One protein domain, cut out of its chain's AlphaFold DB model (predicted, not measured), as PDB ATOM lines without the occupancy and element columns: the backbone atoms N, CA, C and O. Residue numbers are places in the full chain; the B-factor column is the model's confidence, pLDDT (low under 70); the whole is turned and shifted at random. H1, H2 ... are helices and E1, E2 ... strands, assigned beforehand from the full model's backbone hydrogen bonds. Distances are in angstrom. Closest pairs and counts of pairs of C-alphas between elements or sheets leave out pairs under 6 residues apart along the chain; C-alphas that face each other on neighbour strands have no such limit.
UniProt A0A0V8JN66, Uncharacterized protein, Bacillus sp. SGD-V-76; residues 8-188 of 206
ATOM      1  N   PHE A   8     266.482  49.126 136.197       90.19
ATOM      2  CA  PHE A   8     266.227  47.687 136.112       90.19
ATOM      3  C   PHE A   8     267.340  46.899 136.798       90.19
ATOM      4  O   PHE A   8     268.489  47.332 136.839       90.19
ATOM      5  N   GLU A   9     267.004  45.717 137.306       92.62
ATOM      6  CA  GLU A   9     267.929  44.884 138.074       92.62
ATOM      7  C   GLU A   9     268.139  43.532 137.391       92.62
ATOM      8  O   GLU A   9     267.174  42.827 137.088       92.62
ATOM      9  N   LEU A  10     269.398  43.141 137.187       91.50
ATOM     10  CA  LEU A  10     269.786  41.805 136.730       91.50
ATOM     11  C   LEU A  10     270.730  41.169 137.756       91.50
ATOM     12  O   LEU A  10     271.950  41.314 137.686       91.50
ATOM     13  N   THR A  11     270.151  40.441 138.710       91.19
ATOM     14  CA  THR A  11     270.860  39.778 139.829       91.19
ATOM     15  C   THR A  11     270.983  38.260 139.656       91.19
ATOM     16  O   THR A  11     271.317  37.523 140.587       91.19
ATOM     17  N   LYS A  12     270.639  37.757 138.466       89.31
ATOM     18  CA  LYS A  12     270.677  36.338 138.098       89.31
ATOM     19  C   LYS A  12     271.379  36.171 136.763       89.31
ATOM     20  O   LYS A  12     271.357  37.077 135.934       89.31
ATOM     21  N   ASN A  13     271.970  34.997 136.554       90.38
ATOM     22  CA  ASN A  13     272.658  34.699 135.307       90.38
ATOM     23  C   ASN A  13     271.684  34.628 134.135       90.38
ATOM     24  O   ASN A  13     270.556  34.148 134.271       90.38
ATOM     25  N   ILE A  14     272.155  35.062 132.974       91.56
ATOM     26  CA  ILE A  14     271.375  35.111 131.743       91.56
ATOM     27  C   ILE A  14     272.156  34.391 130.652       91.56
ATOM     28  O   ILE A  14     273.357  34.600 130.489       91.56
ATOM     29  N   VAL A  15     271.460  33.560 129.880       93.62
ATOM     30  CA  VAL A  15     272.012  32.906 128.693       93.62
ATOM     31  C   VAL A  15     271.189  33.327 127.484       93.62
ATOM     32  O   VAL A  15     269.987  33.077 127.414       93.62
ATOM     33  N   VAL A  16     271.843  33.966 126.521       94.44
ATOM     34  CA  VAL A  16     271.251  34.467 125.283       94.44
ATOM     35  C   VAL A  16     271.890  33.733 124.111       94.44
ATOM     36  O   VAL A  16     273.088  33.836 123.871       94.44
ATOM     37  N   LYS A  17     271.093  32.974 123.352       93.75
ATOM     38  CA  LYS A  17     271.617  32.167 122.234       93.75
ATOM     39  C   LYS A  17     272.138  33.017 121.070       93.75
ATOM     40  O   LYS A  17     273.131  32.653 120.454       93.75
ATOM     41  N   ASN A  18     271.449  34.117 120.775       96.25
ATOM     42  CA  ASN A  18     271.758  35.010 119.659       96.25
ATOM     43  C   ASN A  18     272.283  36.341 120.214       96.25
ATOM     44  O   ASN A  18     273.200  36.332 121.024       96.25
ATOM     45  N   ASN A  19     271.689  37.466 119.816       97.56
ATOM     46  CA  ASN A  19     272.154  38.792 120.200       97.56
ATOM     47  C   ASN A  19     271.491  39.275 121.494       97.56
ATOM     48  O   ASN A  19     270.295  39.051 121.712       97.56
ATOM     49  N   LEU A  20     272.255  39.996 122.309       96.81
ATOM     50  CA  LEU A  20     271.755  40.760 123.444       96.81
ATOM     51  C   LEU A  20     271.738  42.241 123.077       96.81
ATOM     52  O   LEU A  20     272.747  42.812 122.678       96.81
ATOM     53  N   THR A  21     270.594  42.889 123.265       96.19
ATOM     54  CA  THR A  21     270.482  44.337 123.089       96.19
ATOM     55  C   THR A  21     269.824  44.953 124.308       96.19
ATOM     56  O   THR A  21     268.722  44.549 124.687       96.19
ATOM     57  N   ILE A  22     270.481  45.937 124.903       93.81
ATOM     58  CA  ILE A  22     269.966  46.788 125.972       93.81
ATOM     59  C   ILE A  22     270.060  48.220 125.453       93.81
ATOM     60  O   ILE A  22     271.142  48.697 125.133       93.81
ATOM     61  N   THR A  23     268.925  48.894 125.323       91.31
ATOM     62  CA  THR A  23     268.889  50.260 124.791       91.31
ATOM     63  C   THR A  23     267.994  51.098 125.676       91.31
ATOM     64  O   THR A  23     266.806  50.788 125.774       91.31
ATOM     65  N   GLY A  24     268.558  52.117 126.316       87.69
ATOM     66  CA  GLY A  24     267.785  53.099 127.066       87.69
ATOM     67  C   GLY A  24     267.138  54.133 126.155       87.69
ATOM     68  O   GLY A  24     266.866  53.868 124.975       87.69
ATOM     69  N   ASN A  25     266.855  55.311 126.697       83.88
ATOM     70  CA  ASN A  25     266.200  56.359 125.936       83.88
ATOM     71  C   ASN A  25     267.156  56.936 124.880       83.88
ATOM     72  O   ASN A  25     268.285  57.320 125.166       83.88
ATOM     73  N   THR A  26     266.690  56.995 123.633       80.62
ATOM     74  CA  THR A  26     267.450  57.552 122.505       80.62
ATOM     75  C   THR A  26     267.187  59.041 122.300       80.62
ATOM     76  O   THR A  26     267.675  59.615 121.327       80.62
ATOM     77  N   ASP A  27     266.364  59.665 123.148       78.38
ATOM     78  CA  ASP A  27     266.153  61.107 123.120       78.38
ATOM     79  C   ASP A  27     267.422  61.833 123.576       78.38
ATOM     80  O   ASP A  27     267.746  61.924 124.758       78.38
ATOM     81  N   VAL A  28     268.131  62.376 122.593       67.75
ATOM     82  CA  VAL A  28     269.406  63.073 122.767       67.75
ATOM     83  C   VAL A  28     269.266  64.454 123.413       67.75
ATOM     84  O   VAL A  28     270.271  65.107 123.691       67.75
ATOM     85  N   SER A  29     268.031  64.926 123.616       67.19
ATOM     86  CA  SER A  29     267.747  66.205 124.274       67.19
ATOM     87  C   SER A  29     267.728  66.115 125.798       67.19
ATOM     88  O   SER A  29     267.710  67.146 126.468       67.19
ATOM     89  N   THR A  30     267.757  64.902 126.349       65.69
ATOM     90  CA  THR A  30     267.761  64.659 127.790       65.69
ATOM     91  C   THR A  30     268.966  63.821 128.184       65.69
ATOM     92  O   THR A  30     269.321  62.890 127.465       65.69
ATOM     93  N   ALA A  31     269.572  64.134 129.333       64.94
ATOM     94  CA  ALA A  31     270.582  63.270 129.929       64.94
ATOM     95  C   ALA A  31     270.018  61.859 130.161       64.94
ATOM     96  O   ALA A  31     268.817  61.697 130.410       64.94
ATOM     97  N   GLU A  32     270.898  60.865 130.073       68.75
ATOM     98  CA  GLU A  32     270.598  59.462 130.341       68.75
ATOM     99  C   GLU A  32     269.971  59.290 131.739       68.75
ATOM    100  O   GLU A  32     270.425  59.893 132.713       68.75
ATOM    101  N   LYS A  33     268.900  58.493 131.843       73.50
ATOM    102  CA  LYS A  33     268.200  58.224 133.120       73.50
ATOM    103  C   LYS A  33     268.066  56.739 133.423       73.50
ATOM    104  O   LYS A  33     267.519  56.361 134.460       73.50
ATOM    105  N   GLU A  34     268.489  55.890 132.500       87.06
ATOM    106  CA  GLU A  34     268.341  54.451 132.599       87.06
ATOM    107  C   GLU A  34     269.510  53.837 133.351       87.06
ATOM    108  O   GLU A  34     270.639  53.837 132.877       87.06
ATOM    109  N   ILE A  35     269.218  53.231 134.498       88.50
ATOM    110  CA  ILE A  35     270.236  52.580 135.319       88.50
ATOM    111  C   ILE A  35     269.998  51.074 135.291       88.50
ATOM    112  O   ILE A  35     268.939  50.586 135.690       88.50
ATOM    113  N   GLY A  36     270.986  50.320 134.823       91.31
ATOM    114  CA  GLY A  36     271.048  48.879 135.004       91.31
ATOM    115  C   GLY A  36     271.862  48.543 136.246       91.31
ATOM    116  O   GLY A  36     273.050  48.848 136.294       91.31
ATOM    117  N   MET A  37     271.240  47.900 137.233       92.50
ATOM    118  CA  MET A  37     271.909  47.399 138.433       92.50
ATOM    119  C   MET A  37     272.197  45.906 138.278       92.50
ATOM    120  O   MET A  37     271.278  45.090 138.165       92.50
ATOM    121  N   PHE A  38     273.473  45.529 138.279       92.81
ATOM    122  CA  PHE A  38     273.899  44.177 137.939       92.81
ATOM    123  C   PHE A  38     274.571  43.463 139.112       92.81
ATOM    124  O   PHE A  38     275.464  43.997 139.763       92.81
ATOM    125  N   ASP A  39     274.166  42.215 139.336       92.50
ATOM    126  CA  ASP A  39     274.990  41.169 139.946       92.50
ATOM    127  C   ASP A  39     274.774  39.876 139.153       92.50
ATOM    128  O   ASP A  39     274.085  38.953 139.589       92.50
ATOM    129  N   SER A  40     275.268  39.839 137.919       91.69
ATOM    130  CA  SER A  40     274.941  38.762 136.982       91.69
ATOM    131  C   SER A  40     276.081  38.426 136.037       91.69
ATOM    132  O   SER A  40     276.854  39.293 135.627       91.69
ATOM    133  N   ILE A  41     276.142  37.147 135.654       92.19
ATOM    134  CA  ILE A  41     276.871  36.730 134.459       92.19
ATOM    135  C   ILE A  41     275.902  36.626 133.290       92.19
ATOM    136  O   ILE A  41     274.871  35.955 133.374       92.19
ATOM    137  N   VAL A  42     276.263  37.246 132.177       93.81
ATOM    138  CA  VAL A  42     275.514  37.202 130.932       93.81
ATOM    139  C   VAL A  42     276.355  36.525 129.859       93.81
ATOM    140  O   VAL A  42     277.389  37.043 129.444       93.81
ATOM    141  N   TYR A  43     275.889  35.372 129.388       94.12
ATOM    142  CA  TYR A  43     276.492  34.618 128.292       94.12
ATOM    143  C   TYR A  43     275.718  34.894 127.007       94.12
ATOM    144  O   TYR A  43     274.511  34.654 126.961       94.12
ATOM    145  N   THR A  44     276.391  35.363 125.958       96.44
ATOM    146  CA  THR A  44     275.751  35.696 124.677       96.44
ATOM    147  C   THR A  44     276.443  34.989 123.512       96.44
ATOM    148  O   THR A  44     277.651  35.114 123.321       96.44
ATOM    149  N   GLY A  45     275.687  34.230 122.716       96.50
ATOM    150  CA  GLY A  45     276.209  33.514 121.544       96.50
ATOM    151  C   GLY A  45     276.429  34.391 120.305       96.50
ATOM    152  O   GLY A  45     277.122  33.970 119.385       96.50
ATOM    153  N   GLY A  46     275.853  35.593 120.280       96.50
ATOM    154  CA  GLY A  46     275.972  36.573 119.203       96.50
ATOM    155  C   GLY A  46     276.494  37.929 119.681       96.50
ATOM    156  O   GLY A  46     277.278  38.010 120.628       96.50
ATOM    157  N   GLU A  47     276.080  38.988 118.990       98.00
ATOM    158  CA  GLU A  47     276.464  40.373 119.284       98.00
ATOM    159  C   GLU A  47     275.844  40.863 120.597       98.00
ATOM    160  O   GLU A  47     274.686  40.557 120.904       98.00
ATOM    161  N   VAL A  48     276.589  41.683 121.339       98.31
ATOM    162  CA  VAL A  48     276.056  42.455 122.460       98.31
ATOM    163  C   VAL A  48     276.095  43.938 122.137       98.31
ATOM    164  O   VAL A  48     277.146  44.486 121.816       98.31
ATOM    165  N   LYS A  49     274.951  44.599 122.299       97.06
ATOM    166  CA  LYS A  49     274.819  46.046 122.178       97.06
ATOM    167  C   LYS A  49     274.185  46.622 123.436       97.06
ATOM    168  O   LYS A  49     273.040  46.292 123.741       97.06
ATOM    169  N   ILE A  50     274.910  47.475 124.152       94.00
ATOM    170  CA  ILE A  50     274.380  48.236 125.289       94.00
ATOM    171  C   ILE A  50     274.545  49.714 124.959       94.00
ATOM    172  O   ILE A  50     275.653  50.154 124.646       94.00
ATOM    173  N   THR A  51     273.441  50.457 124.970       90.88
ATOM    174  CA  THR A  51     273.438  51.870 124.577       90.88
ATOM    175  C   THR A  51     272.534  52.725 125.445       90.88
ATOM    176  O   THR A  51     271.397  52.313 125.680       90.88
ATOM    177  N   ASN A  52     272.980  53.932 125.808       87.50
ATOM    178  CA  ASN A  52     272.188  54.913 126.564       87.50
ATOM    179  C   ASN A  52     271.717  54.354 127.915       87.50
ATOM    180  O   ASN A  52     270.536  54.431 128.233       87.50
ATOM    181  N   VAL A  53     272.608  53.682 128.643       88.19
ATOM    182  CA  VAL A  53     272.306  53.047 129.934       88.19
ATOM    183  C   VAL A  53     273.539  53.085 130.822       88.19
ATOM    184  O   VAL A  53     274.631  52.736 130.378       88.19
ATOM    185  N   SER A  54     273.344  53.381 132.098       88.06
ATOM    186  CA  SER A  54     274.374  53.364 133.119       88.06
ATOM    187  C   SER A  54     274.488  51.956 133.670       88.06
ATOM    188  O   SER A  54     273.490  51.334 134.042       88.06
ATOM    189  N   ILE A  55     275.704  51.422 133.698       90.38
ATOM    190  CA  ILE A  55     275.989  50.081 134.205       90.38
ATOM    191  C   ILE A  55     276.538  50.220 135.617       90.38
ATOM    192  O   ILE A  55     277.717  50.516 135.827       90.38
ATOM    193  N   GLU A  56     275.670  49.968 136.590       90.62
ATOM    194  CA  GLU A  56     275.995  50.033 138.004       90.62
ATOM    195  C   GLU A  56     275.957  48.653 138.655       90.62
ATOM    196  O   GLU A  56     275.286  47.720 138.217       90.62
ATOM    197  N   GLY A  57     276.699  48.522 139.746       89.88
ATOM    198  CA  GLY A  57     276.694  47.310 140.543       89.88
ATOM    199  C   GLY A  57     275.512  47.284 141.498       89.88
ATOM    200  O   GLY A  57     275.248  48.277 142.178       89.88
ATOM    201  N   PHE A  58     274.826  46.147 141.589       90.06
ATOM    202  CA  PHE A  58     273.736  45.965 142.543       90.06
ATOM    203  C   PHE A  58     274.253  46.139 143.980       90.06
ATOM    204  O   PHE A  58     275.227  45.495 144.374       90.06
ATOM    205  N   ASN A  59     273.633  47.028 144.754       85.31
ATOM    206  CA  ASN A  59     274.086  47.343 146.105       85.31
ATOM    207  C   ASN A  59     273.368  46.453 147.127       85.31
ATOM    208  O   ASN A  59     272.161  46.583 147.338       85.31
ATOM    209  N   TYR A  60     274.114  45.562 147.775       80.81
ATOM    210  CA  TYR A  60     273.592  44.758 148.873       80.81
ATOM    211  C   TYR A  60     273.649  45.584 150.154       80.81
ATOM    212  O   TYR A  60     274.710  45.727 150.766       80.81
ATOM    213  N   SER A  61     272.491  46.092 150.577       72.19
ATOM    214  CA  SER A  61     272.310  47.025 151.701       72.19
ATOM    215  C   SER A  61     272.949  46.591 153.028       72.19
ATOM    216  O   SER A  61     273.150  47.432 153.898       72.19
ATOM    217  N   ASN A  62     273.304  45.312 153.180       60.00
ATOM    218  CA  ASN A  62     273.773  44.729 154.438       60.00
ATOM    219  C   ASN A  62     275.219  44.198 154.404       60.00
ATOM    220  O   ASN A  62     275.700  43.727 155.431       60.00
ATOM    221  N   GLU A  63     275.916  44.236 153.261       60.50
ATOM    222  CA  GLU A  63     277.184  43.495 153.093       60.50
ATOM    223  C   GLU A  63     278.368  44.355 152.631       60.50
ATOM    224  O   GLU A  63     279.484  43.850 152.530       60.50
ATOM    225  N   GLY A  64     278.153  45.637 152.302       65.50
ATOM    226  CA  GLY A  64     279.191  46.476 151.677       65.50
ATOM    227  C   GLY A  64     279.683  45.922 150.330       65.50
ATOM    228  O   GLY A  64     280.694  46.368 149.792       65.50
ATOM    229  N   LYS A  65     278.969  44.930 149.791       71.44
ATOM    230  CA  LYS A  65     279.267  44.240 148.548       71.44
ATOM    231  C   LYS A  65     278.528  44.933 147.415       71.44
ATOM    232  O   LYS A  65     277.320  45.156 147.492       71.44
ATOM    233  N   LYS A  66     279.261  45.216 146.345       82.00
ATOM    234  CA  LYS A  66     278.719  45.754 145.101       82.00
ATOM    235  C   LYS A  66     278.756  44.656 144.040       82.00
ATOM    236  O   LYS A  66     279.771  43.980 143.881       82.00
ATOM    237  N   GLY A  67     277.622  44.425 143.392       88.94
ATOM    238  CA  GLY A  67     277.508  43.506 142.266       88.94
ATOM    239  C   GLY A  67     278.251  44.018 141.032       88.94
ATOM    240  O   GLY A  67     278.709  45.159 140.996       88.94
ATOM    241  N   MET A  68     278.359  43.173 140.012       90.75
ATOM    242  CA  MET A  68     278.977  43.526 138.736       90.75
ATOM    243  C   MET A  68     278.250  42.844 137.575       90.75
ATOM    244  O   MET A  68     277.704  41.746 137.731       90.75
ATOM    245  N   LEU A  69     278.287  43.465 136.395       93.31
ATOM    246  CA  LEU A  69     277.966  42.794 135.138       93.31
ATOM    247  C   LEU A  69     279.194  42.049 134.606       93.31
ATOM    248  O   LEU A  69     280.153  42.674 134.162       93.31
ATOM    249  N   ILE A  70     279.156  40.719 134.574       93.50
ATOM    250  CA  ILE A  70     280.140  39.921 133.832       93.50
ATOM    251  C   ILE A  70     279.513  39.532 132.498       93.50
ATOM    252  O   ILE A  70     278.611  38.700 132.450       93.50
ATOM    253  N   LEU A  71     279.974  40.128 131.405       94.62
ATOM    254  CA  LEU A  71     279.470  39.871 130.063       94.62
ATOM    255  C   LEU A  71     280.476  39.044 129.264       94.62
ATOM    256  O   LEU A  71     281.575  39.511 128.970       94.62
ATOM    257  N   LEU A  72     280.069  37.843 128.861       95.12
ATOM    258  CA  LEU A  72     280.856  36.938 128.030       95.12
ATOM    259  C   LEU A  72     280.137  36.732 126.692       95.12
ATOM    260  O   LEU A  72     279.056  36.141 126.642       95.12
ATOM    261  N   ALA A  73     280.725  37.225 125.606       97.00
ATOM    262  CA  ALA A  73     280.137  37.181 124.272       97.00
ATOM    263  C   ALA A  73     281.000  36.386 123.283       97.00
ATOM    264  O   ALA A  73     282.223  36.495 123.273       97.00
ATOM    265  N   LYS A  74     280.366  35.618 122.395       97.44
ATOM    266  CA  LYS A  74     281.050  35.076 121.209       97.44
ATOM    267  C   LYS A  74     281.129  36.096 120.076       97.44
ATOM    268  O   LYS A  74     282.110  36.145 119.343       97.44
ATOM    269  N   GLY A  75     280.076  36.898 119.914       97.88
ATOM    270  CA  GLY A  75     280.024  37.976 118.933       97.88
ATOM    271  C   GLY A  75     280.607  39.287 119.463       97.88
ATOM    272  O   GLY A  75     281.055  39.353 120.611       97.88
ATOM    273  N   PRO A  76     280.615  40.337 118.627       98.19
ATOM    274  CA  PRO A  76     281.193  41.621 118.994       98.19
ATOM    275  C   PRO A  76     280.435  42.282 120.149       98.19
ATOM    276  O   PRO A  76     279.231  42.077 120.314       98.19
ATOM    277  N   ILE A  77     281.147  43.087 120.936       98.06
ATOM    278  CA  ILE A  77     280.568  43.918 121.999       98.06
ATOM    279  C   ILE A  77     280.612  45.378 121.555       98.06
ATOM    280  O   ILE A  77     281.679  45.894 121.237       98.06
ATOM    281  N   ASN A  78     279.469  46.058 121.585       96.06
ATOM    282  CA  ASN A  78     279.361  47.495 121.369       96.06
ATOM    283  C   ASN A  78     278.737  48.153 122.609       96.06
ATOM    284  O   ASN A  78     277.563  47.926 122.923       96.06
ATOM    285  N   LEU A  79     279.543  48.945 123.314       92.38
ATOM    286  CA  LEU A  79     279.122  49.777 124.438       92.38
ATOM    287  C   LEU A  79     279.192  51.235 123.991       92.38
ATOM    288  O   LEU A  79     280.275  51.751 123.718       92.38
ATOM    289  N   ASN A  80     278.053  51.907 123.902       88.19
ATOM    290  CA  ASN A  80     278.009  53.293 123.447       88.19
ATOM    291  C   ASN A  80     277.154  54.127 124.389       88.19
ATOM    292  O   ASN A  80     276.091  53.665 124.787       88.19
ATOM    293  N   ARG A  81     277.570  55.358 124.702       82.56
ATOM    294  CA  ARG A  81     276.775  56.260 125.554       82.56
ATOM    295  C   ARG A  81     276.386  55.568 126.868       82.56
ATOM    296  O   ARG A  81     275.212  55.424 127.179       82.56
ATOM    297  N   ILE A  82     277.387  55.005 127.541       82.12
ATOM    298  CA  ILE A  82     277.237  54.316 128.827       82.12
ATOM    299  C   ILE A  82     277.774  55.238 129.912       82.12
ATOM    300  O   ILE A  82     278.870  55.780 129.743       82.12
ATOM    301  N   ASN A  83     277.036  55.356 131.017       77.81
ATOM    302  CA  ASN A  83     277.365  56.239 132.138       77.81
ATOM    303  C   ASN A  83     277.555  57.693 131.667       77.81
ATOM    304  O   ASN A  83     278.554  58.344 132.004       77.81
ATOM    305  N   GLU A  84     276.633  58.191 130.839       72.25
ATOM    306  CA  GLU A  84     276.773  59.513 130.230       72.25
ATOM    307  C   GLU A  84     276.937  60.641 131.252       72.25
ATOM    308  O   GLU A  84     276.398  60.602 132.353       72.25
ATOM    309  N   PHE A  85     277.690  61.672 130.859       64.69
ATOM    310  CA  PHE A  85     277.872  62.927 131.602       64.69
ATOM    311  C   PHE A  85     278.403  62.799 133.039       64.69
ATOM    312  O   PHE A  85     278.521  63.798 133.745       64.69
ATOM    313  N   THR A  86     278.834  61.606 133.454       64.69
ATOM    314  CA  THR A  86     279.655  61.431 134.652       64.69
ATOM    315  C   THR A  86     281.018  62.067 134.386       64.69
ATOM    316  O   THR A  86     281.820  61.551 133.616       64.69
ATOM    317  N   THR A  87     281.291  63.248 134.928       63.66
ATOM    318  CA  THR A  87     282.577  63.933 134.728       63.66
ATOM    319  C   THR A  87     283.051  64.548 136.025       63.66
ATOM    320  O   THR A  87     282.256  64.783 136.924       63.66
ATOM    321  N   PHE A  88     284.353  64.809 136.093       65.88
ATOM    322  CA  PHE A  88     284.910  65.674 137.117       65.88
ATOM    323  C   PHE A  88     284.737  67.128 136.694       65.88
ATOM    324  O   PHE A  88     285.148  67.489 135.586       65.88
ATOM    325  N   ASN A  89     284.204  67.966 137.576       67.19
ATOM    326  CA  ASN A  89     284.419  69.404 137.479       67.19
ATOM    327  C   ASN A  89     285.893  69.751 137.781       67.19
ATOM    328  O   ASN A  89     286.672  68.922 138.258       67.19
ATOM    329  N   ASP A  90     286.296  70.988 137.489       69.94
ATOM    330  CA  ASP A  90     287.698  71.415 137.600       69.94
ATOM    331  C   ASP A  90     288.279  71.276 139.020       69.94
ATOM    332  O   ASP A  90     289.483  71.058 139.173       69.94
ATOM    333  N   GLU A  91     287.442  71.387 140.053       70.44
ATOM    334  CA  GLU A  91     287.832  71.257 141.461       70.44
ATOM    335  C   GLU A  91     287.913  69.791 141.906       70.44
ATOM    336  O   GLU A  91     288.762  69.416 142.717       70.44
ATOM    337  N   GLU A  92     287.033  68.937 141.389       71.06
ATOM    338  CA  GLU A  92     287.067  67.489 141.579       71.06
ATOM    339  C   GLU A  92     288.292  66.895 140.910       71.06
ATOM    340  O   GLU A  92     289.014  66.123 141.533       71.06
ATOM    341  N   GLU A  93     288.594  67.319 139.687       70.25
ATOM    342  CA  GLU A  93     289.728  66.810 138.929       70.25
ATOM    343  C   GLU A  93     291.050  67.041 139.681       70.25
ATOM    344  O   GLU A  93     291.904  66.163 139.708       70.25
ATOM    345  N   GLN A  94     291.189  68.157 140.399       71.12
ATOM    346  CA  GLN A  94     292.361  68.436 141.241       71.12
ATOM    347  C   GLN A  94     292.457  67.553 142.498       71.12
ATOM    348  O   GLN A  94     293.544  67.398 143.056       71.12
ATOM    349  N   ARG A  95     291.341  66.974 142.953       68.25
ATOM    350  CA  ARG A  95     291.245  66.136 144.164       68.25
ATOM    351  C   ARG A  95     291.207  64.636 143.865       68.25
ATOM    352  O   ARG A  95     291.350  63.823 144.783       68.25
ATOM    353  N   VAL A  96     290.998  64.252 142.609       68.69
ATOM    354  CA  VAL A  96     290.887  62.849 142.206       68.69
ATOM    355  C   VAL A  96     292.250  62.183 142.237       68.69
ATOM    356  O   VAL A  96     293.204  62.611 141.587       68.69
ATOM    357  N   ASN A  97     292.320  61.074 142.964       69.56
ATOM    358  CA  ASN A  97     293.465  60.186 142.936       69.56
ATOM    359  C   ASN A  97     293.077  58.918 142.177       69.56
ATOM    360  O   ASN A  97     292.414  58.037 142.721       69.56
ATOM    361  N   PHE A  98     293.557  58.795 140.936       66.19
ATOM    362  CA  PHE A  98     293.234  57.660 140.063       66.19
ATOM    363  C   PHE A  98     293.634  56.290 140.639       66.19
ATOM    364  O   PHE A  98     293.095  55.267 140.219       66.19
ATOM    365  N   LYS A  99     294.543  56.245 141.622       63.00
ATOM    366  CA  LYS A  99     294.917  55.001 142.313       63.00
ATOM    367  C   LYS A  99     293.871  54.535 143.331       63.00
ATOM    368  O   LYS A  99     293.810  53.343 143.599       63.00
ATOM    369  N   ASN A 100     293.042  55.449 143.838       66.19
ATOM    370  CA  ASN A 100     292.049  55.195 144.886       66.19
ATOM    371  C   ASN A 100     290.620  55.545 144.421       66.19
ATOM    372  O   ASN A 100     289.767  55.872 145.239       66.19
ATOM    373  N   LEU A 101     290.335  55.471 143.112       68.69
ATOM    374  CA  LEU A 101     289.010  55.805 142.555       68.69
ATOM    375  C   LEU A 101     287.864  55.026 143.214       68.69
ATOM    376  O   LEU A 101     286.753  55.540 143.296       68.69
ATOM    377  N   LYS A 102     288.121  53.800 143.691       66.69
ATOM    378  CA  LYS A 102     287.113  52.992 144.394       66.69
ATOM    379  C   LYS A 102     286.651  53.645 145.701       66.69
ATOM    380  O   LYS A 102     285.464  53.592 146.001       66.69
ATOM    381  N   ASP A 103     287.555  54.317 146.412       62.84
ATOM    382  CA  ASP A 103     287.272  54.994 147.683       62.84
ATOM    383  C   ASP A 103     286.589  56.358 147.472       62.84
ATOM    384  O   ASP A 103     286.028  56.926 148.405       62.84
ATOM    385  N   GLN A 104     286.626  56.882 146.239       61.12
ATOM    386  CA  GLN A 104     286.042  58.166 145.829       61.12
ATOM    387  C   GLN A 104     284.720  57.998 145.043       61.12
ATOM    388  O   GLN A 104     284.216  58.966 144.481       61.12
ATOM    389  N   GLN A 105     284.164  56.775 144.992       59.66
ATOM    390  CA  GLN A 105     282.943  56.432 144.240       59.66
ATOM    391  C   GLN A 105     281.667  57.113 144.757       59.66
ATOM    392  O   GLN A 105     280.704  57.239 144.005       59.66
ATOM    393  N   GLN A 106     281.612  57.480 146.037       52.66
ATOM    394  CA  GLN A 106     280.454  58.170 146.605       52.66
ATOM    395  C   GLN A 106     280.729  59.675 146.561       52.66
ATOM    396  O   GLN A 106     281.764  60.127 147.039       52.66
ATOM    397  N   ASP A 107     279.810  60.410 145.932       49.53
ATOM    398  CA  ASP A 107     279.718  61.877 145.813       49.53
ATOM    399  C   ASP A 107     280.337  62.556 144.576       49.53
ATOM    400  O   ASP A 107     280.006  63.714 144.338       49.53
ATOM    401  N   VAL A 108     281.160  61.886 143.751       54.97
ATOM    402  CA  VAL A 108     281.868  62.566 142.633       54.97
ATOM    403  C   VAL A 108     281.574  61.982 141.237       54.97
ATOM    404  O   VAL A 108     281.402  62.731 140.282       54.97
ATOM    405  N   PHE A 109     281.514  60.656 141.069       62.69
ATOM    406  CA  PHE A 109     281.274  60.000 139.769       62.69
ATOM    407  C   PHE A 109     280.919  58.517 139.960       62.69
ATOM    408  O   PHE A 109     281.368  57.889 140.918       62.69
ATOM    409  N   SER A 110     280.156  57.929 139.028       69.44
ATOM    410  CA  SER A 110     279.796  56.502 139.061       69.44
ATOM    411  C   SER A 110     280.735  55.676 138.173       69.44
ATOM    412  O   SER A 110     280.840  55.913 136.969       69.44
ATOM    413  N   LEU A 111     281.428  54.697 138.770       80.69
ATOM    414  CA  LEU A 111     282.225  53.718 138.025       80.69
ATOM    415  C   LEU A 111     281.317  52.737 137.287       80.69
ATOM    416  O   LEU A 111     280.386  52.183 137.873       80.69
ATOM    417  N   LEU A 112     281.673  52.440 136.040       87.38
ATOM    418  CA  LEU A 112     281.080  51.359 135.271       87.38
ATOM    419  C   LEU A 112     281.496  50.030 135.914       87.38
ATOM    420  O   LEU A 112     282.658  49.634 135.838       87.38
ATOM    421  N   GLN A 113     280.555  49.345 136.562       89.38
ATOM    422  CA  GLN A 113     280.811  48.075 137.247       89.38
ATOM    423  C   GLN A 113     280.642  46.913 136.269       89.38
ATOM    424  O   GLN A 113     279.540  46.376 136.102       89.38
ATOM    425  N   GLY A 114     281.730  46.511 135.610       91.25
ATOM    426  CA  GLY A 114     281.639  45.483 134.584       91.25
ATOM    427  C   GLY A 114     282.946  44.817 134.181       91.25
ATOM    428  O   GLY A 114     284.001  45.444 134.085       91.25
ATOM    429  N   PHE A 115     282.841  43.529 133.867       93.00
ATOM    430  CA  PHE A 115     283.867  42.762 133.181       93.00
ATOM    431  C   PHE A 115     283.340  42.284 131.830       93.00
ATOM    432  O   PHE A 115     282.352  41.553 131.765       93.00
ATOM    433  N   PHE A 116     284.011  42.673 130.752       93.81
ATOM    434  CA  PHE A 116     283.579  42.417 129.382       93.81
ATOM    435  C   PHE A 116     284.592  41.535 128.665       93.81
ATOM    436  O   PHE A 116     285.765  41.888 128.564       93.81
ATOM    437  N   TYR A 117     284.142  40.411 128.127       94.44
ATOM    438  CA  TYR A 117     284.957  39.522 127.311       94.44
ATOM    439  C   TYR A 117     284.245  39.201 126.003       94.44
ATOM    440  O   TYR A 117     283.063  38.847 126.004       94.44
ATOM    441  N   THR A 118     284.986  39.250 124.898       96.56
ATOM    442  CA  THR A 118     284.506  38.776 123.601       96.56
ATOM    443  C   THR A 118     285.542  37.952 122.838       96.56
ATOM    444  O   THR A 118     286.729  38.285 122.816       96.56
ATOM    445  N   GLU A 119     285.079  36.890 122.171       97.44
ATOM    446  CA  GLU A 119     285.853  36.131 121.170       97.44
ATOM    447  C   GLU A 119     286.001  36.888 119.831       97.44
ATOM    448  O   GLU A 119     286.719  36.447 118.938       97.44
ATOM    449  N   SER A 120     285.337  38.037 119.681       98.00
ATOM    450  CA  SER A 120     285.352  38.894 118.493       98.00
ATOM    451  C   SER A 120     285.948  40.267 118.835       98.00
ATOM    452  O   SER A 120     286.835  40.356 119.686       98.00
ATOM    453  N   SER A 121     285.510  41.339 118.169       97.81
ATOM    454  CA  SER A 121     285.906  42.727 118.428       97.81
ATOM    455  C   SER A 121     285.079  43.385 119.533       97.81
ATOM    456  O   SER A 121     283.904  43.065 119.731       97.81
ATOM    457  N   ALA A 122     285.662  44.372 120.207       96.94
ATOM    458  CA  ALA A 122     284.951  45.227 121.148       96.94
ATOM    459  C   ALA A 122     285.102  46.704 120.778       96.94
ATOM    460  O   ALA A 122     286.196  47.174 120.467       96.94
ATOM    461  N   GLU A 123     284.000  47.441 120.845       94.38
ATOM    462  CA  GLU A 123     283.950  48.876 120.598       94.38
ATOM    463  C   GLU A 123     283.293  49.604 121.764       94.38
ATOM    464  O   GLU A 123     282.205  49.237 122.217       94.38
ATOM    465  N   LEU A 124     283.965  50.648 122.242       89.81
ATOM    466  CA  LEU A 124     283.554  51.429 123.397       89.81
ATOM    467  C   LEU A 124     283.592  52.901 123.032       89.81
ATOM    468  O   LEU A 124     284.648  53.437 122.694       89.81
ATOM    469  N   TYR A 125     282.437  53.545 123.114       84.31
ATOM    470  CA  TYR A 125     282.252  54.948 122.779       84.31
ATOM    471  C   TYR A 125     281.694  55.694 123.994       84.31
ATOM    472  O   TYR A 125     280.516  55.582 124.333       84.31
ATOM    473  N   GLY A 126     282.566  56.459 124.650       72.44
ATOM    474  CA  GLY A 126     282.209  57.418 125.689       72.44
ATOM    475  C   GLY A 126     282.179  58.825 125.101       72.44
ATOM    476  O   GLY A 126     283.215  59.345 124.677       72.44
ATOM    477  N   VAL A 127     280.999  59.445 125.064       68.44
ATOM    478  CA  VAL A 127     280.819  60.832 124.613       68.44
ATOM    479  C   VAL A 127     280.557  61.700 125.835       68.44
ATOM    480  O   VAL A 127     279.621  61.458 126.591       68.44
ATOM    481  N   GLY A 128     281.404  62.702 126.073       60.88
ATOM    482  CA  GLY A 128     281.160  63.674 127.143       60.88
ATOM    483  C   GLY A 128     281.340  63.139 128.572       60.88
ATOM    484  O   GLY A 128     281.263  63.932 129.494       60.88
ATOM    485  N   SER A 129     281.669  61.858 128.765       66.00
ATOM    486  CA  SER A 129     281.705  61.170 130.070       66.00
ATOM    487  C   SER A 129     283.079  60.575 130.405       66.00
ATOM    488  O   SER A 129     283.897  60.298 129.523       66.00
ATOM    489  N   LEU A 130     283.341  60.400 131.698       73.19
ATOM    490  CA  LEU A 130     284.428  59.619 132.268       73.19
ATOM    491  C   LEU A 130     284.069  58.138 132.132       73.19
ATOM    492  O   LEU A 130     283.251  57.593 132.864       73.19
ATOM    493  N   PHE A 131     284.733  57.469 131.205       78.06
ATOM    494  CA  PHE A 131     284.627  56.037 131.021       78.06
ATOM    495  C   PHE A 131     285.619  55.314 131.941       78.06
ATOM    496  O   PHE A 131     286.730  54.953 131.540       78.06
ATOM    497  N   ALA A 132     285.233  55.156 133.206       81.31
ATOM    498  CA  ALA A 132     286.023  54.464 134.215       81.31
ATOM    499  C   ALA A 132     285.392  53.106 134.559       81.31
ATOM    500  O   ALA A 132     284.342  53.049 135.197       81.31
ATOM    501  N   ILE A 133     286.033  52.019 134.124       86.75
ATOM    502  CA  ILE A 133     285.593  50.644 134.384       86.75
ATOM    503  C   ILE A 133     286.214  50.146 135.686       86.75
ATOM    504  O   ILE A 133     287.436  50.146 135.828       86.75
ATOM    505  N   ASP A 134     285.379  49.658 136.594       86.88
ATOM    506  CA  ASP A 134     285.772  48.759 137.674       86.88
ATOM    507  C   ASP A 134     285.467  47.320 137.248       86.88
ATOM    508  O   ASP A 134     284.303  46.958 137.058       86.88
ATOM    509  N   GLY A 135     286.513  46.525 137.029       88.38
ATOM    510  CA  GLY A 135     286.406  45.196 136.434       88.38
ATOM    511  C   GLY A 135     287.408  45.021 135.304       88.38
ATOM    512  O   GLY A 135     288.600  44.896 135.562       88.38
ATOM    513  N   GLY A 136     286.968  44.976 134.049       89.38
ATOM    514  CA  GLY A 136     287.902  44.824 132.935       89.38
ATOM    515  C   GLY A 136     287.256  44.719 131.567       89.38
ATOM    516  O   GLY A 136     286.051  44.525 131.436       89.38
ATOM    517  N   ILE A 137     288.079  44.824 130.529       90.38
ATOM    518  CA  ILE A 137     287.660  44.525 129.168       90.38
ATOM    519  C   ILE A 137     288.740  43.760 128.416       90.38
ATOM    520  O   ILE A 137     289.914  44.123 128.448       90.38
ATOM    521  N   PHE A 138     288.321  42.707 127.725       92.44
ATOM    522  CA  PHE A 138     289.160  41.882 126.882       92.44
ATOM    523  C   PHE A 138     288.425  41.529 125.587       92.44
ATOM    524  O   PHE A 138     287.242  41.191 125.582       92.44
ATOM    525  N   SER A 139     289.148  41.575 124.476       95.31
ATOM    526  CA  SER A 139     288.662  41.200 123.154       95.31
ATOM    527  C   SER A 139     289.756  40.381 122.484       95.31
ATOM    528  O   SER A 139     290.916  40.788 122.502       95.31
ATOM    529  N   GLN A 140     289.410  39.209 121.945       95.62
ATOM    530  CA  GLN A 140     290.360  38.434 121.136       95.62
ATOM    531  C   GLN A 140     290.670  39.139 119.809       95.62
ATOM    532  O   GLN A 140     291.767  39.001 119.269       95.62
ATOM    533  N   GLY A 141     289.692  39.877 119.277       95.25
ATOM    534  CA  GLY A 141     289.839  40.733 118.112       95.25
ATOM    535  C   GLY A 141     290.247  42.170 118.463       95.25
ATOM    536  O   GLY A 141     290.767  42.449 119.543       95.25
ATOM    537  N   PRO A 142     290.027  43.114 117.532       97.12
ATOM    538  CA  PRO A 142     290.304  44.525 117.766       97.12
ATOM    539  C   PRO A 142     289.470  45.104 118.915       97.12
ATOM    540  O   PRO A 142     288.245  44.972 118.934       97.12
ATOM    541  N   LEU A 143     290.144  45.815 119.819       94.44
ATOM    542  CA  LEU A 143     289.534  46.650 120.847       94.44
ATOM    543  C   LEU A 143     289.650  48.121 120.427       94.44
ATOM    544  O   LEU A 143     290.748  48.676 120.407       94.44
ATOM    545  N   THR A 144     288.521  48.752 120.112       92.81
ATOM    546  CA  THR A 144     288.448  50.179 119.770       92.81
ATOM    547  C   THR A 144     287.836  50.954 120.927       92.81
ATOM    548  O   THR A 144     286.710  50.683 121.338       92.81
ATOM    549  N   VAL A 145     288.563  51.950 121.430       87.69
ATOM    550  CA  VAL A 145     288.102  52.818 122.516       87.69
ATOM    551  C   VAL A 145     288.123  54.265 122.049       87.69
ATOM    552  O   VAL A 145     289.173  54.803 121.707       87.69
ATOM    553  N   ASN A 146     286.960  54.905 122.084       80.88
ATOM    554  CA  ASN A 146     286.779  56.319 121.799       80.88
ATOM    555  C   ASN A 146     286.218  57.003 123.044       80.88
ATOM    556  O   ASN A 146     285.022  56.948 123.309       80.88
ATOM    557  N   ALA A 147     287.091  57.656 123.807       74.81
ATOM    558  CA  ALA A 147     286.722  58.443 124.981       74.81
ATOM    559  C   ALA A 147     286.983  59.925 124.697       74.81
ATOM    560  O   ALA A 147     287.915  60.533 125.232       74.81
ATOM    561  N   VAL A 148     286.205  60.487 123.769       69.06
ATOM    562  CA  VAL A 148     286.400  61.870 123.331       69.06
ATOM    563  C   VAL A 148     285.940  62.808 124.438       69.06
ATOM    564  O   VAL A 148     284.801  62.766 124.910       69.06
ATOM    565  N   ARG A 149     286.860  63.675 124.855       66.25
ATOM    566  CA  ARG A 149     286.601  64.685 125.866       66.25
ATOM    567  C   ARG A 149     285.814  65.851 125.260       66.25
ATOM    568  O   ARG A 149     286.251  66.453 124.289       66.25
ATOM    569  N   GLY A 150     284.685  66.167 125.883       57.72
ATOM    570  CA  GLY A 150     283.901  67.380 125.657       57.72
ATOM    571  C   GLY A 150     283.267  67.826 126.976       57.72
ATOM    572  O   GLY A 150     282.957  66.979 127.821       57.72
ATOM    573  N   ASN A 151     283.088  69.129 127.170       56.44
ATOM    574  CA  ASN A 151     282.320  69.668 128.291       56.44
ATOM    575  C   ASN A 151     280.874  69.825 127.821       56.44
ATOM    576  O   ASN A 151     280.564  70.770 127.106       56.44
ATOM    577  N   VAL A 152     280.051  68.808 128.066       57.38
ATOM    578  CA  VAL A 152     278.795  68.611 127.339       57.38
ATOM    579  C   VAL A 152     277.733  68.195 128.343       57.38
ATOM    580  O   VAL A 152     277.877  67.135 128.937       57.38
ATOM    581  N   GLU A 153     276.697  69.006 128.540       54.91
ATOM    582  CA  GLU A 153     275.509  68.607 129.314       54.91
ATOM    583  C   GLU A 153     274.458  67.936 128.408       54.91
ATOM    584  O   GLU A 153     273.650  67.133 128.874       54.91
ATOM    585  N   THR A 154     274.494  68.215 127.094       55.94
ATOM    586  CA  THR A 154     273.653  67.589 126.058       55.94
ATOM    587  C   THR A 154     274.418  67.430 124.738       55.94
ATOM    588  O   THR A 154     275.271  68.253 124.435       55.94
ATOM    589  N   GLU A 155     274.107  66.445 123.879       55.25
ATOM    590  CA  GLU A 155     274.851  66.198 122.614       55.25
ATOM    591  C   GLU A 155     275.008  67.415 121.677       55.25
ATOM    592  O   GLU A 155     275.851  67.403 120.776       55.25
ATOM    593  N   LYS A 156     274.214  68.471 121.868       55.94
ATOM    594  CA  LYS A 156     274.298  69.714 121.095       55.94
ATOM    595  C   LYS A 156     275.484  70.601 121.495       55.94
ATOM    596  O   LYS A 156     275.875  71.450 120.699       55.94
ATOM    597  N   ASP A 157     276.087  70.360 122.657       57.94
ATOM    598  CA  ASP A 157     277.096  71.230 123.276       57.94
ATOM    599  C   ASP A 157     278.534  70.711 123.100       57.94
ATOM    600  O   ASP A 157     279.441  71.106 123.830       57.94
ATOM    601  N   ILE A 158     278.775  69.797 122.149       58.47
ATOM    602  CA  ILE A 158     280.103  69.202 121.934       58.47
ATOM    603  C   ILE A 158     281.083  70.258 121.393       58.47
ATOM    604  O   ILE A 158     281.245  70.412 120.180       58.47
ATOM    605  N   ASP A 159     281.793  70.942 122.291       56.97
ATOM    606  CA  ASP A 159     282.994  71.708 121.954       56.97
ATOM    607  C   ASP A 159     284.158  70.745 121.662       56.97
ATOM    608  O   ASP A 159     284.553  69.931 122.499       56.97
ATOM    609  N   ARG A 160     284.696  70.828 120.440       57.12
ATOM    610  CA  ARG A 160     285.795  69.989 119.935       57.12
ATOM    611  C   ARG A 160     287.160  70.685 119.996       57.12
ATOM    612  O   ARG A 160     288.124  70.151 119.445       57.12
ATOM    613  N   SER A 161     287.270  71.874 120.596       55.62
ATOM    614  CA  SER A 161     288.549  72.593 120.661       55.62
ATOM    615  C   SER A 161     289.547  71.884 121.594       55.62
ATOM    616  O   SER A 161     289.242  71.533 122.733       55.62
ATOM    617  N   SER A 162     290.766  71.644 121.104       53.94
ATOM    618  CA  SER A 162     291.809  70.879 121.806       53.94
ATOM    619  C   SER A 162     292.555  71.679 122.882       53.94
ATOM    620  O   SER A 162     293.257  71.099 123.708       53.94
ATOM    621  N   THR A 163     292.440  73.009 122.882       56.12
ATOM    622  CA  THR A 163     293.189  73.902 123.781       56.12
ATOM    623  C   THR A 163     292.648  73.923 125.210       56.12
ATOM    624  O   THR A 163     293.394  74.240 126.130       56.12
ATOM    625  N   SER A 164     291.389  73.537 125.420       58.69
ATOM    626  CA  SER A 164     290.743  73.488 126.741       58.69
ATOM    627  C   SER A 164     291.091  72.237 127.564       58.69
ATOM    628  O   SER A 164     290.592  72.090 128.676       58.69
ATOM    629  N   GLN A 165     291.948  71.339 127.048       60.94
ATOM    630  CA  GLN A 165     292.176  70.002 127.624       60.94
ATOM    631  C   GLN A 165     293.591  69.739 128.158       60.94
ATOM    632  O   GLN A 165     293.902  68.626 128.585       60.94
ATOM    633  N   VAL A 166     294.465  70.745 128.154       64.38
ATOM    634  CA  VAL A 166     295.838  70.613 128.664       64.38
ATOM    635  C   VAL A 166     295.828  70.481 130.193       64.38
ATOM    636  O   VAL A 166     295.190  71.271 130.880       64.38
ATOM    637  N   GLY A 167     296.552  69.490 130.730       67.88
ATOM    638  CA  GLY A 167     296.665  69.250 132.182       67.88
ATOM    639  C   GLY A 167     295.521  68.434 132.792       67.88
ATOM    640  O   GLY A 167     295.433  68.308 134.009       67.88
ATOM    641  N   LYS A 168     294.654  67.880 131.947       71.69
ATOM    642  CA  LYS A 168     293.459  67.143 132.334       71.69
ATOM    643  C   LYS A 168     293.667  65.622 132.283       71.69
ATOM    644  O   LYS A 168     294.442  65.136 131.460       71.69
ATOM    645  N   TYR A 169     292.975  64.852 133.124       72.88
ATOM    646  CA  TYR A 169     293.165  63.395 133.194       72.88
ATOM    647  C   TYR A 169     292.546  62.633 132.013       72.88
ATOM    648  O   TYR A 169     291.630  63.110 131.337       72.88
ATOM    649  N   SER A 170     293.013  61.405 131.767       77.00
ATOM    650  CA  SER A 170     292.367  60.518 130.790       77.00
ATOM    651  C   SER A 170     290.904  60.291 131.172       77.00
ATOM    652  O   SER A 170     290.601  60.007 132.331       77.00
ATOM    653  N   ARG A 171     289.992  60.382 130.196       76.69
ATOM    654  CA  ARG A 171     288.592  59.981 130.400       76.69
ATOM    655  C   ARG A 171     288.383  58.479 130.279       76.69
ATOM    656  O   ARG A 171     287.348  58.003 130.712       76.69
ATOM    657  N   PHE A 172     289.347  57.737 129.742       82.56
ATOM    658  CA  PHE A 172     289.311  56.280 129.740       82.56
ATOM    659  C   PHE A 172     290.221  55.730 130.835       82.56
ATOM    660  O   PHE A 172     291.429  55.978 130.806       82.56
ATOM    661  N   ASN A 173     289.644  54.991 131.782       81.06
ATOM    662  CA  ASN A 173     290.366  54.355 132.880       81.06
ATOM    663  C   ASN A 173     289.817  52.946 133.111       81.06
ATOM    664  O   ASN A 173     288.609  52.735 133.101       81.06
ATOM    665  N   VAL A 174     290.703  51.983 133.354       83.12
ATOM    666  CA  VAL A 174     290.312  50.613 133.707       83.12
ATOM    667  C   VAL A 174     291.005  50.242 135.008       83.12
ATOM    668  O   VAL A 174     292.226  50.091 135.059       83.12
ATOM    669  N   LEU A 175     290.214  50.100 136.065       83.50
ATOM    670  CA  LEU A 175     290.628  49.533 137.339       83.50
ATOM    671  C   LEU A 175     290.478  48.023 137.229       83.50
ATOM    672  O   LEU A 175     289.419  47.460 137.508       83.50
ATOM    673  N   TYR A 176     291.541  47.386 136.745       80.69
ATOM    674  CA  TYR A 176     291.502  45.961 136.479       80.69
ATOM    675  C   TYR A 176     291.391  45.150 137.773       80.69
ATOM    676  O   TYR A 176     292.307  45.169 138.599       80.69
ATOM    677  N   ASP A 177     290.302  44.400 137.926       74.38
ATOM    678  CA  ASP A 177     290.087  43.509 139.062       74.38
ATOM    679  C   ASP A 177     290.246  42.042 138.644       74.38
ATOM    680  O   ASP A 177     289.354  41.431 138.058       74.38
ATOM    681  N   ARG A 178     291.395  41.444 138.982       70.94
ATOM    682  CA  ARG A 178     291.686  40.023 138.707       70.94
ATOM    683  C   ARG A 178     290.777  39.065 139.476       70.94
ATOM    684  O   ARG A 178     290.600  37.926 139.050       70.94
ATOM    685  N   SER A 179     290.233  39.494 140.612       71.81
ATOM    686  CA  SER A 179     289.425  38.638 141.481       71.81
ATOM    687  C   SER A 179     288.031  38.366 140.910       71.81
ATOM    688  O   SER A 179     287.380  37.401 141.315       71.81
ATOM    689  N   VAL A 180     287.589  39.144 139.917       72.81
ATOM    690  CA  VAL A 180     286.273  38.990 139.281       72.81
ATOM    691  C   VAL A 180     286.068  37.601 138.665       72.81
ATOM    692  O   VAL A 180     284.993  37.021 138.778       72.81
ATOM    693  N   LEU A 181     287.123  37.014 138.088       64.69
ATOM    694  CA  LEU A 181     287.075  35.671 137.501       64.69
ATOM    695  C   LEU A 181     286.950  34.574 138.568       64.69
ATOM    696  O   LEU A 181     286.464  33.482 138.285       64.69
ATOM    697  N   LEU A 182     287.381  34.863 139.797       68.00
ATOM    698  CA  LEU A 182     287.413  33.909 140.904       68.00
ATOM    699  C   LEU A 182     286.151  33.985 141.772       68.00
ATOM    700  O   LEU A 182     285.687  32.973 142.287       68.00
ATOM    701  N   THR A 183     285.559  35.171 141.916       66.81
ATOM    702  CA  THR A 183     284.393  35.416 142.789       66.81
ATOM    703  C   THR A 183     283.085  34.821 142.266       66.81
ATOM    704  O   THR A 183     282.089  34.779 142.988       66.81
ATOM    705  N   LYS A 184     283.074  34.349 141.016       66.81
ATOM    706  CA  LYS A 184     281.882  33.862 140.316       66.81
ATOM    707  C   LYS A 184     282.077  32.468 139.693       66.81
ATOM    708  O   LYS A 184     281.312  32.080 138.809       66.81
ATOM    709  N   LEU A 185     283.048  31.690 140.187       64.25
ATOM    710  CA  LEU A 185     283.310  30.306 139.751       64.25
ATOM    711  C   LEU A 185     282.069  29.401 139.861       64.25
ATOM    712  O   LEU A 185     281.779  28.653 138.936       64.25
ATOM    713  N   GLU A 186     281.282  29.545 140.931       62.22
ATOM    714  CA  GLU A 186     280.036  28.786 141.169       62.22
ATOM    715  C   GLU A 186     278.912  29.088 140.156       62.22
ATOM    716  O   GLU A 186     277.904  28.392 140.084       62.22
ATOM    717  N   SER A 187     279.061  30.164 139.382       64.12
ATOM    718  CA  SER A 187     278.113  30.607 138.352       64.12
ATOM    719  C   SER A 187     278.576  30.297 136.929       64.12
ATOM    720  O   SER A 187     277.899  30.674 135.962       64.12
ATOM    721  N   LEU A 188     279.714  29.613 136.788       66.44
ATOM    722  CA  LEU A 188     280.114  29.031 135.519       66.44
ATOM    723  C   LEU A 188     279.143  27.897 135.162       66.44
ATOM    724  O   LEU A 188     278.685  27.174 136.050       66.44
TER     725      LEU A 188
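AT A GLANCE: This is residues 8 to 188 of the 206 residues of an uncharacterized protein of Bacillus sp. SGD-V-76 (UniProt A0A0V8JN66). The chain winds in stacked, three-sided turns, a solenoid whose largest side is the six-strand sheet E2, E5, E8, E10, E12, E14; a second side is the five-strand sheet E3, E6, E9, E11, E13, and E1, E4 and E7 form the third, which E14 and the part of E12 before its bend carry on. Two loop stretches with the small helices H1 and H2 lie away from the coil on one side of it, while H3 packs on the largest sheet from outside the coil. The 181 printed residues hold 14 named strands and three named helices, in the order E1 to E9, H1, E10 to E13, H2, E14, H3; the three sheets are parallel throughout, in the orders given. The class is mostly strand, although under half of the residues, 83, are in named elements. The whole is compact, with a radius of gyration of the C-alphas of 16.2 A and spans of 48 by 34 by 29 A.

IN THESE COORDINATES: The largest sheet has E2, residues 14 to 16; E5, residues 40 to 44, 12.7 A long; E8, residues 69 to 73, 12.4 A; E10, residues 112 to 118, 17.5 A; E12, residues 131 to 139, 17.3 A; and E14, residues 172 to 176, 12.5 A. C-alpha 112 is at (281.080, 51.359, 135.271). The second sheet has E3, residues 20 to 23; E6, residues 48 to 51; E9, residues 77 to 80; E11, residues 122 to 127, 16.5 A; and E13, residues 143 to 148, 15.7 A. The third has E1, residues 8 to 10, beginning with C-alpha 8 at (266.227, 47.687, 136.112); E4, residues 35 to 38; and E7, residues 54 to 57. H1 is residues 90 to 95, H2 residues 162 to 165 and H3 residues 178 to 181, ending with C-alpha 181 at (287.075, 35.671, 137.501).

HOW THE PARTS SIT: The largest sheet is twisted, with E2 and E14 as edge strands. E8 and E10 are parallel at 16 degrees, with N 71 and O 115 2.8 A apart, within hydrogen-bond range. E10 and E12 are parallel at 9 degrees, with N 116 and O 136 at 2.8 A. E12 bends by 103 degrees at residue 134, and its N 133 is 2.9 A from O 173 of its parallel neighbour E14. This sheet and the second form a sandwich, two sheets face to face, their best planes 27 degrees apart. In the second sheet E11 and E13 are parallel at 3 degrees, with N 126 and O 146 at 2.8 A. In the third, E4 and E7 are parallel at 33 degrees, with N 38 and O 56 at 2.8 A. E4 runs on into E5 across one residue, at 96 degrees. The closest C-alphas of E7 and E10, those of Glu 56 and Gln 113, are 5.3 A apart. H3 is on the largest sheet at a height over the sheet of 8.2 A; its closest C-alpha pair with E12 is Val 180 and Gly 135, 6.8 A. H1 and H2 are apart and are on no sheet. In H1, 0 of 2 O i to N i+4 pairs and 1 of 3 O i to N i+3 pairs are within hydrogen-bond range; H2 and H3 are too short for an i+4 pair.

THE WHOLE: The C-alphas farthest apart, those of Thr 163 and Glu 186, are 50.1 A apart. The printed part has no cut. The long links are E3 to E4, E7 to E8, H1 to E10 and E13 to H2. Mean pLDDT of the printed part is 79.4; 61 residues are under 70, among them 95 to 110, 148 to 167 and 181 to 188.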